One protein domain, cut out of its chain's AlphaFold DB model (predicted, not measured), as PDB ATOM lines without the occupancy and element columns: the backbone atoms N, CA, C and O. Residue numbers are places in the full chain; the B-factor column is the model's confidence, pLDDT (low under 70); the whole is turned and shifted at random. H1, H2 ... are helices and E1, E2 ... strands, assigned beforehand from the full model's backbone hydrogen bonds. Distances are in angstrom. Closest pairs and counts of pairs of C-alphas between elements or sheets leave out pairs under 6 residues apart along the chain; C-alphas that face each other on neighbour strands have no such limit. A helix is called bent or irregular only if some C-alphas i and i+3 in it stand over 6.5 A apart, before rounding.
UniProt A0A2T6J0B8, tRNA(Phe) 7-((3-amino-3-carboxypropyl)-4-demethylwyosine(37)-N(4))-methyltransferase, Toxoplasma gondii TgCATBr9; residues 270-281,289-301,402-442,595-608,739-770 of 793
ATOM      1  N   GLU A 270     -18.922  -8.824   1.634       93.31
ATOM      2  CA  GLU A 270     -18.715  -8.013   2.847       93.31
ATOM      3  C   GLU A 270     -17.398  -8.309   3.572       93.31
ATOM      4  O   GLU A 270     -16.818  -7.406   4.168       93.31
ATOM      5  N   ILE A 271     -16.905  -9.555   3.541       94.44
ATOM      6  CA  ILE A 271     -15.615  -9.896   4.172       94.44
ATOM      7  C   ILE A 271     -14.432  -9.609   3.239       94.44
ATOM      8  O   ILE A 271     -13.298  -9.479   3.698       94.44
ATOM      9  N   ARG A 272     -14.678  -9.479   1.932       93.50
ATOM     10  CA  ARG A 272     -13.652  -9.297   0.898       93.50
ATOM     11  C   ARG A 272     -12.666  -8.142   1.168       93.50
ATOM     12  O   ARG A 272     -11.469  -8.406   1.042       93.50
ATOM     13  N   PRO A 273     -13.071  -6.933   1.612       94.69
ATOM     14  CA  PRO A 273     -12.121  -5.861   1.934       94.69
ATOM     15  C   PRO A 273     -11.165  -6.225   3.084       94.69
ATOM     16  O   PRO A 273      -9.962  -5.964   3.002       94.69
ATOM     17  N   LEU A 274     -11.666  -6.925   4.112       95.31
ATOM     18  CA  LEU A 274     -10.864  -7.473   5.210       95.31
ATOM     19  C   LEU A 274      -9.910  -8.579   4.727       95.31
ATOM     20  O   LEU A 274      -8.746  -8.596   5.139       95.31
ATOM     21  N   LEU A 275     -10.356  -9.466   3.827       94.94
ATOM     22  CA  LEU A 275      -9.479 -10.476   3.219       94.94
ATOM     23  C   LEU A 275      -8.341  -9.810   2.433       94.94
ATOM     24  O   LEU A 275      -7.179 -10.167   2.619       94.94
ATOM     25  N   ASP A 276      -8.647  -8.815   1.600       93.62
ATOM     26  CA  ASP A 276      -7.653  -8.083   0.812       93.62
ATOM     27  C   ASP A 276      -6.697  -7.266   1.695       93.62
ATOM     28  O   ASP A 276      -5.504  -7.190   1.397       93.62
ATOM     29  N   ALA A 277      -7.175  -6.678   2.798       94.81
ATOM     30  CA  ALA A 277      -6.337  -5.978   3.773       94.81
ATOM     31  C   ALA A 277      -5.329  -6.920   4.456       94.81
ATOM     32  O   ALA A 277      -4.153  -6.576   4.571       94.81
ATOM     33  N   ILE A 278      -5.758  -8.124   4.853       94.88
ATOM     34  CA  ILE A 278      -4.882  -9.144   5.452       94.88
ATOM     35  C   ILE A 278      -3.902  -9.702   4.417       94.88
ATOM     36  O   ILE A 278      -2.707  -9.794   4.694       94.88
ATOM     37  N   ASN A 279      -4.380 -10.060   3.222       93.94
ATOM     38  CA  ASN A 279      -3.557 -10.706   2.197       93.94
ATOM     39  C   ASN A 279      -2.422  -9.813   1.681       93.94
ATOM     40  O   ASN A 279      -1.393 -10.348   1.279       93.94
ATOM     41  N   LYS A 280      -2.565  -8.479   1.729       93.88
ATOM     42  CA  LYS A 280      -1.491  -7.513   1.417       93.88
ATOM     43  C   LYS A 280      -0.291  -7.606   2.375       93.88
ATOM     44  O   LYS A 280       0.802  -7.169   2.019       93.88
ATOM     45  N   LEU A 281      -0.450  -8.174   3.574       92.94
ATOM     46  CA  LEU A 281       0.623  -8.283   4.562       92.94
ATOM     47  C   LEU A 281       1.518  -9.507   4.297       92.94
ATOM     48  O   LEU A 281       1.091 -10.651   4.408       92.94
ATOM     49  N   SER A 289     -13.042 -18.829   4.845       92.94
ATOM     50  CA  SER A 289     -13.592 -17.727   5.644       92.94
ATOM     51  C   SER A 289     -14.973 -17.340   5.105       92.94
ATOM     52  O   SER A 289     -15.245 -17.581   3.930       92.94
ATOM     53  N   CYS A 290     -15.834 -16.748   5.932       94.06
ATOM     54  CA  CYS A 290     -17.169 -16.281   5.548       94.06
ATOM     55  C   CYS A 290     -17.604 -15.040   6.347       94.06
ATOM     56  O   CYS A 290     -17.192 -14.835   7.491       94.06
ATOM     57  N   ALA A 291     -18.488 -14.236   5.758       94.81
ATOM     58  CA  ALA A 291     -19.072 -13.020   6.331       94.81
ATOM     59  C   ALA A 291     -20.189 -13.288   7.363       94.81
ATOM     60  O   ALA A 291     -20.882 -12.361   7.777       94.81
ATOM     61  N   GLY A 292     -20.401 -14.539   7.773       94.44
ATOM     62  CA  GLY A 292     -21.569 -14.943   8.558       94.44
ATOM     63  C   GLY A 292     -22.822 -15.095   7.692       94.44
ATOM     64  O   GLY A 292     -22.915 -14.525   6.603       94.44
ATOM     65  N   ARG A 293     -23.765 -15.922   8.152       95.00
ATOM     66  CA  ARG A 293     -24.881 -16.433   7.343       95.00
ATOM     67  C   ARG A 293     -26.098 -16.831   8.178       95.00
ATOM     68  O   ARG A 293     -25.970 -17.236   9.333       95.00
ATOM     69  N   ILE A 294     -27.270 -16.746   7.563       96.31
ATOM     70  CA  ILE A 294     -28.566 -17.169   8.099       96.31
ATOM     71  C   ILE A 294     -28.887 -18.555   7.520       96.31
ATOM     72  O   ILE A 294     -28.652 -18.813   6.338       96.31
ATOM     73  N   LEU A 295     -29.376 -19.466   8.361       94.88
ATOM     74  CA  LEU A 295     -29.534 -20.890   8.068       94.88
ATOM     75  C   LEU A 295     -30.913 -21.394   8.507       94.88
ATOM     76  O   LEU A 295     -31.275 -21.210   9.666       94.88
ATOM     77  N   LEU A 296     -31.615 -22.129   7.642       93.25
ATOM     78  CA  LEU A 296     -32.658 -23.072   8.067       93.25
ATOM     79  C   LEU A 296     -32.112 -24.491   7.928       93.25
ATOM     80  O   LEU A 296     -31.676 -24.894   6.846       93.25
ATOM     81  N   VAL A 297     -32.128 -25.242   9.027       92.50
ATOM     82  CA  VAL A 297     -31.581 -26.600   9.112       92.50
ATOM     83  C   VAL A 297     -32.653 -27.546   9.640       92.50
ATOM     84  O   VAL A 297     -33.069 -27.424  10.792       92.50
ATOM     85  N   GLY A 298     -33.088 -28.484   8.801       90.19
ATOM     86  CA  GLY A 298     -34.043 -29.531   9.158       90.19
ATOM     87  C   GLY A 298     -33.355 -30.821   9.607       90.19
ATOM     88  O   GLY A 298     -32.306 -31.193   9.074       90.19
ATOM     89  N   THR A 299     -33.948 -31.535  10.562       88.69
ATOM     90  CA  THR A 299     -33.635 -32.944  10.841       88.69
ATOM     91  C   THR A 299     -34.702 -33.825  10.183       88.69
ATOM     92  O   THR A 299     -35.873 -33.690  10.524       88.69
ATOM     93  N   PRO A 300     -34.363 -34.709   9.227       85.25
ATOM     94  CA  PRO A 300     -35.340 -35.634   8.661       85.25
ATOM     95  C   PRO A 300     -35.789 -36.643   9.724       85.25
ATOM     96  O   PRO A 300     -35.024 -36.952  10.642       85.25
ATOM     97  N   PHE A 301     -36.999 -37.185   9.587       80.69
ATOM     98  CA  PHE A 301     -37.392 -38.354  10.378       80.69
ATOM     99  C   PHE A 301     -36.452 -39.529  10.074       80.69
ATOM    100  O   PHE A 301     -36.145 -39.808   8.912       80.69
ATOM    101  N   HIS A 402     -25.842 -37.887  11.882       52.59
ATOM    102  CA  HIS A 402     -27.271 -37.684  11.631       52.59
ATOM    103  C   HIS A 402     -27.467 -36.578  10.588       52.59
ATOM    104  O   HIS A 402     -26.975 -35.456  10.751       52.59
ATOM    105  N   SER A 403     -28.094 -36.945   9.474       75.38
ATOM    106  CA  SER A 403     -28.055 -36.187   8.228       75.38
ATOM    107  C   SER A 403     -29.032 -35.021   8.267       75.38
ATOM    108  O   SER A 403     -30.156 -35.128   7.788       75.38
ATOM    109  N   PHE A 404     -28.600 -33.903   8.844       84.56
ATOM    110  CA  PHE A 404     -29.334 -32.648   8.752       84.56
ATOM    111  C   PHE A 404     -29.345 -32.116   7.310       84.56
ATOM    112  O   PHE A 404     -28.371 -32.268   6.566       84.56
ATOM    113  N   VAL A 405     -30.443 -31.471   6.930       89.50
ATOM    114  CA  VAL A 405     -30.677 -30.900   5.599       89.50
ATOM    115  C   VAL A 405     -30.639 -29.377   5.704       89.50
ATOM    116  O   VAL A 405     -31.303 -28.798   6.561       89.50
ATOM    117  N   PHE A 406     -29.873 -28.714   4.836       91.62
ATOM    118  CA  PHE A 406     -29.969 -27.262   4.674       91.62
ATOM    119  C   PHE A 406     -31.191 -26.937   3.810       91.62
ATOM    120  O   PHE A 406     -31.217 -27.291   2.634       91.62
ATOM    121  N   LEU A 407     -32.178 -26.262   4.395       91.44
ATOM    122  CA  LEU A 407     -33.365 -25.757   3.695       91.44
ATOM    123  C   LEU A 407     -33.124 -24.336   3.166       91.44
ATOM    124  O   LEU A 407     -33.578 -23.974   2.087       91.44
ATOM    125  N   LEU A 408     -32.344 -23.549   3.911       93.62
ATOM    126  CA  LEU A 408     -31.836 -22.242   3.504       93.62
ATOM    127  C   LEU A 408     -30.409 -22.077   4.027       93.62
ATOM    128  O   LEU A 408     -30.108 -22.449   5.162       93.62
ATOM    129  N   ASN A 409     -29.538 -21.499   3.206       94.25
ATOM    130  CA  ASN A 409     -28.220 -21.029   3.613       94.25
ATOM    131  C   ASN A 409     -27.911 -19.735   2.855       94.25
ATOM    132  O   ASN A 409     -27.681 -19.772   1.649       94.25
ATOM    133  N   HIS A 410     -27.949 -18.602   3.554       94.56
ATOM    134  CA  HIS A 410     -27.908 -17.281   2.937       94.56
ATOM    135  C   HIS A 410     -26.893 -16.378   3.639       94.56
ATOM    136  O   HIS A 410     -26.987 -16.127   4.837       94.56
ATOM    137  N   HIS A 411     -25.913 -15.882   2.886       93.44
ATOM    138  CA  HIS A 411     -24.828 -15.035   3.399       93.44
ATOM    139  C   HIS A 411     -25.193 -13.534   3.370       93.44
ATOM    140  O   HIS A 411     -24.345 -12.674   3.572       93.44
ATOM    141  N   GLN A 412     -26.468 -13.219   3.127       94.12
ATOM    142  CA  GLN A 412     -27.051 -11.878   3.122       94.12
ATOM    143  C   GLN A 412     -28.284 -11.843   4.031       94.12
ATOM    144  O   GLN A 412     -28.796 -12.889   4.444       94.12
ATOM    145  N   LYS A 413     -28.806 -10.639   4.279       95.31
ATOM    146  CA  LYS A 413     -30.125 -10.440   4.897       95.31
ATOM    147  C   LYS A 413     -31.206 -11.224   4.136       95.31
ATOM    148  O   LYS A 413     -31.129 -11.350   2.915       95.31
ATOM    149  N   VAL A 414     -32.185 -11.750   4.868       96.25
ATOM    150  CA  VAL A 414     -33.314 -12.536   4.343       96.25
ATOM    151  C   VAL A 414     -34.638 -11.811   4.555       96.25
ATOM    152  O   VAL A 414     -34.766 -10.987   5.464       96.25
ATOM    153  N   ASP A 415     -35.641 -12.143   3.751       95.62
ATOM    154  CA  ASP A 415     -37.023 -11.703   3.957       95.62
ATOM    155  C   ASP A 415     -37.929 -12.839   4.482       95.62
ATOM    156  O   ASP A 415     -37.516 -13.992   4.640       95.62
ATOM    157  N   ALA A 416     -39.176 -12.494   4.808       92.81
ATOM    158  CA  ALA A 416     -40.156 -13.438   5.340       92.81
ATOM    159  C   ALA A 416     -40.662 -14.452   4.294       92.81
ATOM    160  O   ALA A 416     -40.948 -15.594   4.657       92.81
ATOM    161  N   HIS A 417     -40.725 -14.080   3.009       91.06
ATOM    162  CA  HIS A 417     -41.102 -15.000   1.934       91.06
ATOM    163  C   HIS A 417     -40.013 -16.052   1.716       91.06
ATOM    164  O   HIS A 417     -40.337 -17.223   1.580       91.06
ATOM    165  N   GLN A 418     -38.731 -15.675   1.751       93.62
ATOM    166  CA  GLN A 418     -37.599 -16.601   1.631       93.62
ATOM    167  C   GLN A 418     -37.587 -17.648   2.750       93.62
ATOM    168  O   GLN A 418     -37.408 -18.835   2.479       93.62
ATOM    169  N   LEU A 419     -37.803 -17.223   4.002       91.38
ATOM    170  CA  LEU A 419     -37.874 -18.134   5.147       91.38
ATOM    171  C   LEU A 419     -39.074 -19.088   5.044       91.38
ATOM    172  O   LEU A 419     -38.908 -20.293   5.226       91.38
ATOM    173  N   LEU A 420     -40.261 -18.572   4.706       88.81
ATOM    174  CA  LEU A 420     -41.473 -19.379   4.549       88.81
ATOM    175  C   LEU A 420     -41.371 -20.343   3.354       88.81
ATOM    176  O   LEU A 420     -41.674 -21.525   3.489       88.81
ATOM    177  N   HIS A 421     -40.879 -19.870   2.207       88.06
ATOM    178  CA  HIS A 421     -40.670 -20.670   0.998       88.06
ATOM    179  C   HIS A 421     -39.646 -21.787   1.223       88.06
ATOM    180  O   HIS A 421     -39.858 -22.901   0.763       88.06
ATOM    181  N   ALA A 422     -38.563 -21.539   1.966       89.88
ATOM    182  CA  ALA A 422     -37.590 -22.578   2.307       89.88
ATOM    183  C   ALA A 422     -38.174 -23.693   3.198       89.88
ATOM    184  O   ALA A 422     -37.727 -24.836   3.117       89.88
ATOM    185  N   VAL A 423     -39.182 -23.388   4.025       86.69
ATOM    186  CA  VAL A 423     -39.928 -24.400   4.794       86.69
ATOM    187  C   VAL A 423     -40.986 -25.095   3.928       86.69
ATOM    188  O   VAL A 423     -41.127 -26.311   4.013       86.69
ATOM    189  N   ALA A 424     -41.689 -24.368   3.056       84.44
ATOM    190  CA  ALA A 424     -42.699 -24.934   2.156       84.44
ATOM    191  C   ALA A 424     -42.095 -25.846   1.069       84.44
ATOM    192  O   ALA A 424     -42.650 -26.895   0.760       84.44
ATOM    193  N   ALA A 425     -40.928 -25.486   0.528       83.88
ATOM    194  CA  ALA A 425     -40.176 -26.262  -0.458       83.88
ATOM    195  C   ALA A 425     -39.258 -27.333   0.179       83.88
ATOM    196  O   ALA A 425     -38.301 -27.786  -0.451       83.88
ATOM    197  N   CYS A 426     -39.509 -27.723   1.435       81.88
ATOM    198  CA  CYS A 426     -38.699 -28.703   2.154       81.88
ATOM    199  C   CYS A 426     -38.799 -30.092   1.481       81.88
ATOM    200  O   CYS A 426     -39.879 -30.682   1.461       81.88
ATOM    201  N   PRO A 427     -37.699 -30.658   0.941       77.81
ATOM    202  CA  PRO A 427     -37.761 -31.821   0.047       77.81
ATOM    203  C   PRO A 427     -37.973 -33.166   0.765       77.81
ATOM    204  O   PRO A 427     -38.111 -34.198   0.113       77.81
ATOM    205  N   ILE A 428     -37.927 -33.178   2.098       79.50
ATOM    206  CA  ILE A 428     -38.042 -34.360   2.961       79.50
ATOM    207  C   ILE A 428     -38.830 -33.925   4.208       79.50
ATOM    208  O   ILE A 428     -38.550 -32.839   4.718       79.50
ATOM    209  N   PRO A 429     -39.780 -34.717   4.742       80.75
ATOM    210  CA  PRO A 429     -40.430 -34.384   6.008       80.75
ATOM    211  C   PRO A 429     -39.399 -34.313   7.148       80.75
ATOM    212  O   PRO A 429     -38.590 -35.228   7.336       80.75
ATOM    213  N   CYS A 430     -39.425 -33.219   7.913       80.06
ATOM    214  CA  CYS A 430     -38.510 -32.980   9.030       80.06
ATOM    215  C   CYS A 430     -39.214 -33.068  10.391       80.06
ATOM    216  O   CYS A 430     -40.331 -32.581  10.555       80.06
ATOM    217  N   GLN A 431     -38.523 -33.659  11.366       82.25
ATOM    218  CA  GLN A 431     -38.936 -33.760  12.766       82.25
ATOM    219  C   GLN A 431     -38.780 -32.417  13.494       82.25
ATOM    220  O   GLN A 431     -39.673 -32.007  14.234       82.25
ATOM    221  N   GLU A 432     -37.654 -31.733  13.271       85.38
ATOM    222  CA  GLU A 432     -37.381 -30.381  13.761       85.38
ATOM    223  C   GLU A 432     -36.869 -29.508  12.605       85.38
ATOM    224  O   GLU A 432     -36.151 -29.991  11.722       85.38
ATOM    225  N   ILE A 433     -37.167 -28.205  12.627       88.75
ATOM    226  CA  ILE A 433     -36.500 -27.205  11.773       88.75
ATOM    227  C   ILE A 433     -35.978 -26.075  12.653       88.75
ATOM    228  O   ILE A 433     -36.742 -25.438  13.378       88.75
ATOM    229  N   TRP A 434     -34.681 -25.795  12.543       90.69
ATOM    230  CA  TRP A 434     -33.981 -24.756  13.292       90.69
ATOM    231  C   TRP A 434     -33.587 -23.581  12.395       90.69
ATOM    232  O   TRP A 434     -32.861 -23.774  11.418       90.69
ATOM    233  N   LEU A 435     -33.972 -22.363  12.782       93.38
ATOM    234  CA  LEU A 435     -33.435 -21.117  12.235       93.38
ATOM    235  C   LEU A 435     -32.231 -20.680  13.074       93.38
ATOM    236  O   LEU A 435     -32.334 -20.527  14.291       93.38
ATOM    237  N   LYS A 436     -31.075 -20.505  12.432       94.06
ATOM    238  CA  LYS A 436     -29.811 -20.138  13.083       94.06
ATOM    239  C   LYS A 436     -29.136 -18.996  12.336       94.06
ATOM    240  O   LYS A 436     -29.158 -18.955  11.110       94.06
ATOM    241  N   VAL A 437     -28.482 -18.107  13.072       95.62
ATOM    242  CA  VAL A 437     -27.532 -17.134  12.522       95.62
ATOM    243  C   VAL A 437     -26.139 -17.534  12.982       95.62
ATOM    244  O   VAL A 437     -25.894 -17.655  14.182       95.62
ATOM    245  N   GLU A 438     -25.217 -17.733  12.045       94.31
ATOM    246  CA  GLU A 438     -23.791 -17.932  12.313       94.31
ATOM    247  C   GLU A 438     -23.009 -16.653  11.989       94.31
ATOM    248  O   GLU A 438     -23.181 -16.058  10.927       94.31
ATOM    249  N   ALA A 439     -22.146 -16.239  12.915       94.62
ATOM    250  CA  ALA A 439     -21.290 -15.063  12.796       94.62
ATOM    251  C   ALA A 439     -20.196 -15.197  11.711       94.62
ATOM    252  O   ALA A 439     -19.924 -16.307  11.245       94.62
ATOM    253  N   PRO A 440     -19.514 -14.091  11.345       95.50
ATOM    254  CA  PRO A 440     -18.284 -14.140  10.563       95.50
ATOM    255  C   PRO A 440     -17.225 -15.074  11.159       95.50
ATOM    256  O   PRO A 440     -17.017 -15.103  12.377       95.50
ATOM    257  N   ILE A 441     -16.525 -15.791  10.277       94.62
ATOM    258  CA  ILE A 441     -15.387 -16.660  10.602       94.62
ATOM    259  C   ILE A 441     -14.269 -16.380   9.597       94.62
ATOM    260  O   ILE A 441     -14.487 -16.378   8.388       94.62
ATOM    261  N   LEU A 442     -13.057 -16.175  10.098       95.31
ATOM    262  CA  LEU A 442     -11.865 -15.845   9.326       95.31
ATOM    263  C   LEU A 442     -10.721 -16.781   9.728       95.31
ATOM    264  O   LEU A 442     -10.340 -16.824  10.897       95.31
ATOM    265  N   LEU A 595     -28.564 -16.029  17.916       82.81
ATOM    266  CA  LEU A 595     -29.883 -16.462  17.456       82.81
ATOM    267  C   LEU A 595     -29.821 -17.897  16.921       82.81
ATOM    268  O   LEU A 595     -29.282 -18.153  15.844       82.81
ATOM    269  N   ALA A 596     -30.408 -18.817  17.681       88.19
ATOM    270  CA  ALA A 596     -30.748 -20.168  17.256       88.19
ATOM    271  C   ALA A 596     -32.107 -20.525  17.872       88.19
ATOM    272  O   ALA A 596     -32.220 -20.594  19.093       88.19
ATOM    273  N   VAL A 597     -33.134 -20.711  17.042       85.69
ATOM    274  CA  VAL A 597     -34.513 -20.978  17.482       85.69
ATOM    275  C   VAL A 597     -35.123 -22.141  16.689       85.69
ATOM    276  O   VAL A 597     -34.947 -22.194  15.468       85.69
ATOM    277  N   PRO A 598     -35.838 -23.076  17.335       83.81
ATOM    278  CA  PRO A 598     -36.673 -24.034  16.625       83.81
ATOM    279  C   PRO A 598     -37.930 -23.322  16.097       83.81
ATOM    280  O   PRO A 598     -38.520 -22.485  16.781       83.81
ATOM    281  N   ILE A 599     -38.325 -23.648  14.868       79.88
ATOM    282  CA  ILE A 599     -39.518 -23.108  14.197       79.88
ATOM    283  C   ILE A 599     -40.549 -24.205  13.964       79.88
ATOM    284  O   ILE A 599     -41.724 -23.998  14.265       79.88
ATOM    285  N   LEU A 600     -40.109 -25.367  13.467       68.00
ATOM    286  CA  LEU A 600     -40.952 -26.553  13.387       68.00
ATOM    287  C   LEU A 600     -40.635 -27.486  14.555       68.00
ATOM    288  O   LEU A 600     -39.510 -27.961  14.702       68.00
ATOM    289  N   VAL A 601     -41.675 -27.732  15.337       54.12
ATOM    290  CA  VAL A 601     -41.885 -28.812  16.306       54.12
ATOM    291  C   VAL A 601     -43.239 -29.437  15.879       54.12
ATOM    292  O   VAL A 601     -44.011 -28.725  15.226       54.12
ATOM    293  N   PRO A 602     -43.542 -30.733  16.127       42.88
ATOM    294  CA  PRO A 602     -44.692 -31.429  15.522       42.88
ATOM    295  C   PRO A 602     -46.027 -30.653  15.531       42.88
ATOM    296  O   PRO A 602     -46.255 -29.864  16.448       42.88
ATOM    297  N   PRO A 603     -46.921 -30.866  14.536       37.00
ATOM    298  CA  PRO A 603     -47.898 -29.875  14.043       37.00
ATOM    299  C   PRO A 603     -48.880 -29.252  15.052       37.00
ATOM    300  O   PRO A 603     -49.491 -28.235  14.739       37.00
ATOM    301  N   SER A 604     -48.991 -29.786  16.267       37.94
ATOM    302  CA  SER A 604     -49.639 -29.133  17.413       37.94
ATOM    303  C   SER A 604     -48.910 -27.883  17.944       37.94
ATOM    304  O   SER A 604     -49.465 -27.178  18.783       37.94
ATOM    305  N   CYS A 605     -47.662 -27.622  17.534       42.72
ATOM    306  CA  CYS A 605     -46.765 -26.659  18.190       42.72
ATOM    307  C   CYS A 605     -46.026 -25.724  17.211       42.72
ATOM    308  O   CYS A 605     -44.799 -25.616  17.237       42.72
ATOM    309  N   TRP A 606     -46.770 -24.999  16.371       46.31
ATOM    310  CA  TRP A 606     -46.209 -23.893  15.584       46.31
ATOM    311  C   TRP A 606     -45.850 -22.688  16.476       46.31
ATOM    312  O   TRP A 606     -46.719 -22.090  17.109       46.31
ATOM    313  N   LEU A 607     -44.574 -22.291  16.422       45.09
ATOM    314  CA  LEU A 607     -43.928 -21.182  17.142       45.09
ATOM    315  C   LEU A 607     -43.840 -21.303  18.677       45.09
ATOM    316  O   LEU A 607     -44.811 -21.127  19.412       45.09
ATOM    317  N   VAL A 608     -42.594 -21.402  19.155       35.16
ATOM    318  CA  VAL A 608     -42.180 -20.947  20.495       35.16
ATOM    319  C   VAL A 608     -42.669 -19.503  20.714       35.16
ATOM    320  O   VAL A 608     -42.570 -18.691  19.787       35.16
ATOM    321  N   ILE A 739     -57.343 -13.100  10.058       78.81
ATOM    322  CA  ILE A 739     -56.653 -12.615  11.262       78.81
ATOM    323  C   ILE A 739     -55.522 -13.573  11.674       78.81
ATOM    324  O   ILE A 739     -54.428 -13.119  12.020       78.81
ATOM    325  N   ALA A 740     -55.744 -14.890  11.620       72.19
ATOM    326  CA  ALA A 740     -54.724 -15.885  11.952       72.19
ATOM    327  C   ALA A 740     -53.550 -15.885  10.954       72.19
ATOM    328  O   ALA A 740     -52.389 -15.878  11.379       72.19
ATOM    329  N   GLU A 741     -53.823 -15.830   9.648       76.56
ATOM    330  CA  GLU A 741     -52.807 -15.730   8.594       76.56
ATOM    331  C   GLU A 741     -51.981 -14.450   8.733       76.56
ATOM    332  O   GLU A 741     -50.747 -14.495   8.701       76.56
ATOM    333  N   ARG A 742     -52.634 -13.314   9.001       81.88
ATOM    334  CA  ARG A 742     -51.955 -12.044   9.272       81.88
ATOM    335  C   ARG A 742     -51.036 -12.124  10.495       81.88
ATOM    336  O   ARG A 742     -49.895 -11.667  10.425       81.88
ATOM    337  N   ILE A 743     -51.481 -12.731  11.596       83.12
ATOM    338  CA  ILE A 743     -50.653 -12.921  12.801       83.12
ATOM    339  C   ILE A 743     -49.446 -13.826  12.504       83.12
ATOM    340  O   ILE A 743     -48.339 -13.559  12.982       83.12
ATOM    341  N   LEU A 744     -49.619 -14.882  11.703       82.06
ATOM    342  CA  LEU A 744     -48.514 -15.730  11.246       82.06
ATOM    343  C   LEU A 744     -47.532 -14.948  10.359       82.06
ATOM    344  O   LEU A 744     -46.319 -15.074  10.538       82.06
ATOM    345  N   TRP A 745     -48.025 -14.090   9.467       86.06
ATOM    346  CA  TRP A 745     -47.192 -13.243   8.617       86.06
ATOM    347  C   TRP A 745     -46.375 -12.214   9.416       86.06
ATOM    348  O   TRP A 745     -45.158 -12.113   9.242       86.06
ATOM    349  N   GLU A 746     -46.999 -11.512  10.366       88.62
ATOM    350  CA  GLU A 746     -46.320 -10.558  11.254       88.62
ATOM    351  C   GLU A 746     -45.242 -11.246  12.125       88.62
ATOM    352  O   GLU A 746     -44.178 -10.666  12.387       88.62
ATOM    353  N   ARG A 747     -45.444 -12.521  12.500       87.00
ATOM    354  CA  ARG A 747     -44.432 -13.364  13.168       87.00
ATOM    355  C   ARG A 747     -43.242 -13.692  12.258       87.00
ATOM    356  O   ARG A 747     -42.102 -13.506  12.686       87.00
ATOM    357  N   TRP A 748     -43.467 -14.116  11.011       88.56
ATOM    358  CA  TRP A 748     -42.386 -14.372  10.043       88.56
ATOM    359  C   TRP A 748     -41.584 -13.108   9.710       88.56
ATOM    360  O   TRP A 748     -40.351 -13.141   9.689       88.56
ATOM    361  N   LEU A 749     -42.263 -11.972   9.542       92.81
ATOM    362  CA  LEU A 749     -41.637 -10.665   9.342       92.81
ATOM    363  C   LEU A 749     -40.764 -10.255  10.540       92.81
ATOM    364  O   LEU A 749     -39.682  -9.695  10.364       92.81
ATOM    365  N   THR A 750     -41.196 -10.580  11.759       92.38
ATOM    366  CA  THR A 750     -40.420 -10.352  12.988       92.38
ATOM    367  C   THR A 750     -39.203 -11.279  13.080       92.38
ATOM    368  O   THR A 750     -38.109 -10.807  13.389       92.38
ATOM    369  N   LEU A 751     -39.337 -12.565  12.737       91.12
ATOM    370  CA  LEU A 751     -38.212 -13.511  12.677       91.12
ATOM    371  C   LEU A 751     -37.140 -13.081  11.664       91.12
ATOM    372  O   LEU A 751     -35.953 -13.087  11.999       91.12
ATOM    373  N   ALA A 752     -37.541 -12.647  10.465       94.62
ATOM    374  CA  ALA A 752     -36.622 -12.130   9.450       94.62
ATOM    375  C   ALA A 752     -35.850 -10.897   9.957       94.62
ATOM    376  O   ALA A 752     -34.621 -10.854   9.873       94.62
ATOM    377  N   ARG A 753     -36.549  -9.924  10.567       95.62
ATOM    378  CA  ARG A 753     -35.933  -8.738  11.195       95.62
ATOM    379  C   ARG A 753     -34.902  -9.121  12.262       95.62
ATOM    380  O   ARG A 753     -33.776  -8.632  12.201       95.62
ATOM    381  N   LEU A 754     -35.251 -10.021  13.185       94.50
ATOM    382  CA  LEU A 754     -34.352 -10.476  14.255       94.50
ATOM    383  C   LEU A 754     -33.107 -11.194  13.711       94.50
ATOM    384  O   LEU A 754     -32.007 -10.975  14.217       94.50
ATOM    385  N   CYS A 755     -33.244 -12.005  12.658       94.88
ATOM    386  CA  CYS A 755     -32.098 -12.667  12.028       94.88
ATOM    387  C   CYS A 755     -31.183 -11.675  11.305       94.88
ATOM    388  O   CYS A 755     -29.962 -11.762  11.432       94.88
ATOM    389  N   ASN A 756     -31.760 -10.699  10.603       96.00
ATOM    390  CA  ASN A 756     -31.013  -9.644   9.921       96.00
ATOM    391  C   ASN A 756     -30.272  -8.731  10.908       96.00
ATOM    392  O   ASN A 756     -29.132  -8.354  10.645       96.00
ATOM    393  N   GLN A 757     -30.892  -8.420  12.050       95.12
ATOM    394  CA  GLN A 757     -30.262  -7.692  13.149       95.12
ATOM    395  C   GLN A 757     -29.107  -8.498  13.757       95.12
ATOM    396  O   GLN A 757     -27.990  -7.996  13.818       95.12
ATOM    397  N   ALA A 758     -29.334  -9.760  14.138       93.88
ATOM    398  CA  ALA A 758     -28.298 -10.610  14.730       93.88
ATOM    399  C   ALA A 758     -27.115 -10.872  13.772       93.88
ATOM    400  O   ALA A 758     -25.972 -10.995  14.219       93.88
ATOM    401  N   LEU A 759     -27.371 -10.936  12.459       94.88
ATOM    402  CA  LEU A 759     -26.330 -11.012  11.435       94.88
ATOM    403  C   LEU A 759     -25.502  -9.719  11.413       94.88
ATOM    404  O   LEU A 759     -24.276  -9.790  11.497       94.88
ATOM    405  N   GLU A 760     -26.151  -8.554  11.363       94.31
ATOM    406  CA  GLU A 760     -25.479  -7.249  11.352       94.31
ATOM    407  C   GLU A 760     -24.665  -7.009  12.635       94.31
ATOM    408  O   GLU A 760     -23.477  -6.716  12.562       94.31
ATOM    409  N   GLU A 761     -25.240  -7.244  13.816       92.75
ATOM    410  CA  GLU A 761     -24.546  -7.133  15.110       92.75
ATOM    411  C   GLU A 761     -23.283  -8.009  15.174       92.75
ATOM    412  O   GLU A 761     -22.250  -7.598  15.714       92.75
ATOM    413  N   SER A 762     -23.330  -9.206  14.575       92.69
ATOM    414  CA  SER A 762     -22.166 -10.093  14.480       92.69
ATOM    415  C   SER A 762     -21.084  -9.585  13.510       92.69
ATOM    416  O   SER A 762     -19.920  -9.976  13.641       92.69
ATOM    417  N   ARG A 763     -21.431  -8.680  12.587       94.12
ATOM    418  CA  ARG A 763     -20.550  -8.086  11.570       94.12
ATOM    419  C   ARG A 763     -19.948  -6.749  11.993       94.12
ATOM    420  O   ARG A 763     -18.742  -6.576  11.825       94.12
ATOM    421  N   THR A 764     -20.724  -5.834  12.586       91.12
ATOM    422  CA  THR A 764     -20.327  -4.425  12.809       91.12
ATOM    423  C   THR A 764     -18.972  -4.288  13.505       91.12
ATOM    424  O   THR A 764     -18.095  -3.562  13.042       91.12
ATOM    425  N   ARG A 765     -18.767  -5.024  14.605       90.19
ATOM    426  CA  ARG A 765     -17.505  -5.004  15.365       90.19
ATOM    427  C   ARG A 765     -16.387  -5.802  14.684       90.19
ATOM    428  O   ARG A 765     -15.218  -5.473  14.855       90.19
ATOM    429  N   PHE A 766     -16.744  -6.834  13.921       93.12
ATOM    430  CA  PHE A 766     -15.800  -7.749  13.283       93.12
ATOM    431  C   PHE A 766     -15.100  -7.102  12.082       93.12
ATOM    432  O   PHE A 766     -13.885  -7.218  11.958       93.12
ATOM    433  N   PHE A 767     -15.832  -6.375  11.231       94.62
ATOM    434  CA  PHE A 767     -15.250  -5.697  10.065       94.62
ATOM    435  C   PHE A 767     -14.496  -4.403  10.419       94.62
ATOM    436  O   PHE A 767     -13.590  -4.018   9.689       94.62
ATOM    437  N   GLU A 768     -14.741  -3.782  11.580       94.56
ATOM    438  CA  GLU A 768     -13.934  -2.647  12.075       94.56
ATOM    439  C   GLU A 768     -12.435  -2.994  12.245       94.56
ATOM    440  O   GLU A 768     -11.568  -2.121  12.157       94.56
ATOM    441  N   LEU A 769     -12.110  -4.284  12.393       93.62
ATOM    442  CA  LEU A 769     -10.748  -4.815  12.322       93.62
ATOM    443  C   LEU A 769     -10.003  -4.395  11.043       93.62
ATOM    444  O   LEU A 769      -8.804  -4.121  11.101       93.62
ATOM    445  N   GLU A 770     -10.691  -4.341   9.898       94.06
ATOM    446  CA  GLU A 770     -10.110  -3.969   8.604       94.06
ATOM    447  C   GLU A 770      -9.427  -2.604   8.694       94.06
ATOM    448  O   GLU A 770      -8.272  -2.456   8.295       94.06
TER     449      GLU A 770
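Overview. This is residues 270 to 281, 289 to 301, 402 to 442, 595 to 608 and 739 to 770 of the 793 residues of the protein "tRNA(Phe) 7-((3-amino-3-carboxypropyl)-4-demethylwyosine(37)-N(4))-methyltransferase" of Toxoplasma gondii TgCATBr9 (UniProt A0A2T6J0B8). A twisted wall of four antiparallel strands has one long helix, H3, laid along it over one face, with the short H2 packed on the same face and the other face bare of named helices. H3 packs on the sheet with its residues 751 to 762 and makes the longest axis of the whole, and near its last residues it meets the small helix H1, which lies away from the sheet at one end. The printed part has 112 residues with three named helices and four named strands, along the chain H1 E1 E2 H2 E3 E4 H3; the sheet's order is E2 E1 E3 E4, and the class is mixed, helices and strands. The whole is only just loose, close to compact, with a radius of gyration of the C-alphas of 16.2 A, and only just elongated, with spans of 55 by 35 by 20 A.

Arrangement. In the sheet, E1, residues 293 to 300, and E3, residues 430 to 438, are inner strands and antiparallel neighbours, their directions at 163 degrees; N 295 and O 436 are within hydrogen-bond range at 2.8 A. On the other side of E1 is the edge strand E2, residues 405 to 410, antiparallel to it at 169 degrees, with N 407 and O 296 at 2.9 A. The other edge strand is E4, residues 596 to 600, antiparallel to E3 at 154 degrees, with N 599 and O 433 at 2.8 A. The helix H3, residues 739 to 770, is on the sheet at a height of 9.9 A, over E3, and runs along the strands, at 1 degrees to E3 on the local plane; the closest C-alphas of H3 and E3 are those of Leu 759 and Val 437, 6.3 A apart. H2, residues 416 to 424, is on the same face at a height of 9.4 A, over E1 and only just not over E3, on which 2 of its 9 C-alphas fall. It runs along the strands, at 20 degrees to E1 on the local plane, and its closest C-alpha to E2 is that of Ala 422, 5.5 A from that of Leu 407. E2, H2 and E3 form a split strand-helix-strand unit, two strands running the same way with a helix between them in the chain and E1 between them in the sheet; its crossover is right-handed. H2 touches residues 745 to 752 of H3, the C-alphas of Ala 416 and Leu 749 being closest at 5.1 A, and the two lines stand at 71 degrees, only just about perpendicular. H1, residues 272 to 279, is not on the sheet and touches H3 at residues 767 to 770 alone, with the C-alphas of Leu 274 and Glu 770 closest at 4.9 A; they run the same way at a shallow tilt of 25 degrees. H1 and H2 are apart. In H1 and H2 every O i to N i+4 pair is within hydrogen-bond range; in H3 23 of 28 are.

Along the chain. E1 is 21.9 A long from first to last C-alpha, E3 21.3 A, E2 14.2 A and E4 12.6 A. C-alpha 293, where E1 begins, is at (-24.881, -16.433, 7.343). H3 is 47.4 A long, from C-alpha 739 at (-56.653, -12.615, 11.262) to C-alpha 770 at (-10.110, -3.969, 8.604). It has a kink of 31 degrees near residue 764 and is irregular, but only just: C-alphas 762 and 765 are 7.0 A apart. H2 is 12.2 A long and H1 10.3 A.

Size, cuts and confidence. The two C-alphas farthest apart are those of Leu 281 and Ile 739, 57.8 A. Four cuts interrupt the printed part: C-alphas 281 and 289 are 17.1 A apart, 301 and 402 10.2 A, 442 and 595 19.8 A, and 608 and 739 19.1 A. The links printed whole, E2 to H2 and H2 to E3, are tight. The mean pLDDT of the printed part is 86.4; under 70 are residue 402 and residues 600 to 608, of which 600 belongs to E4.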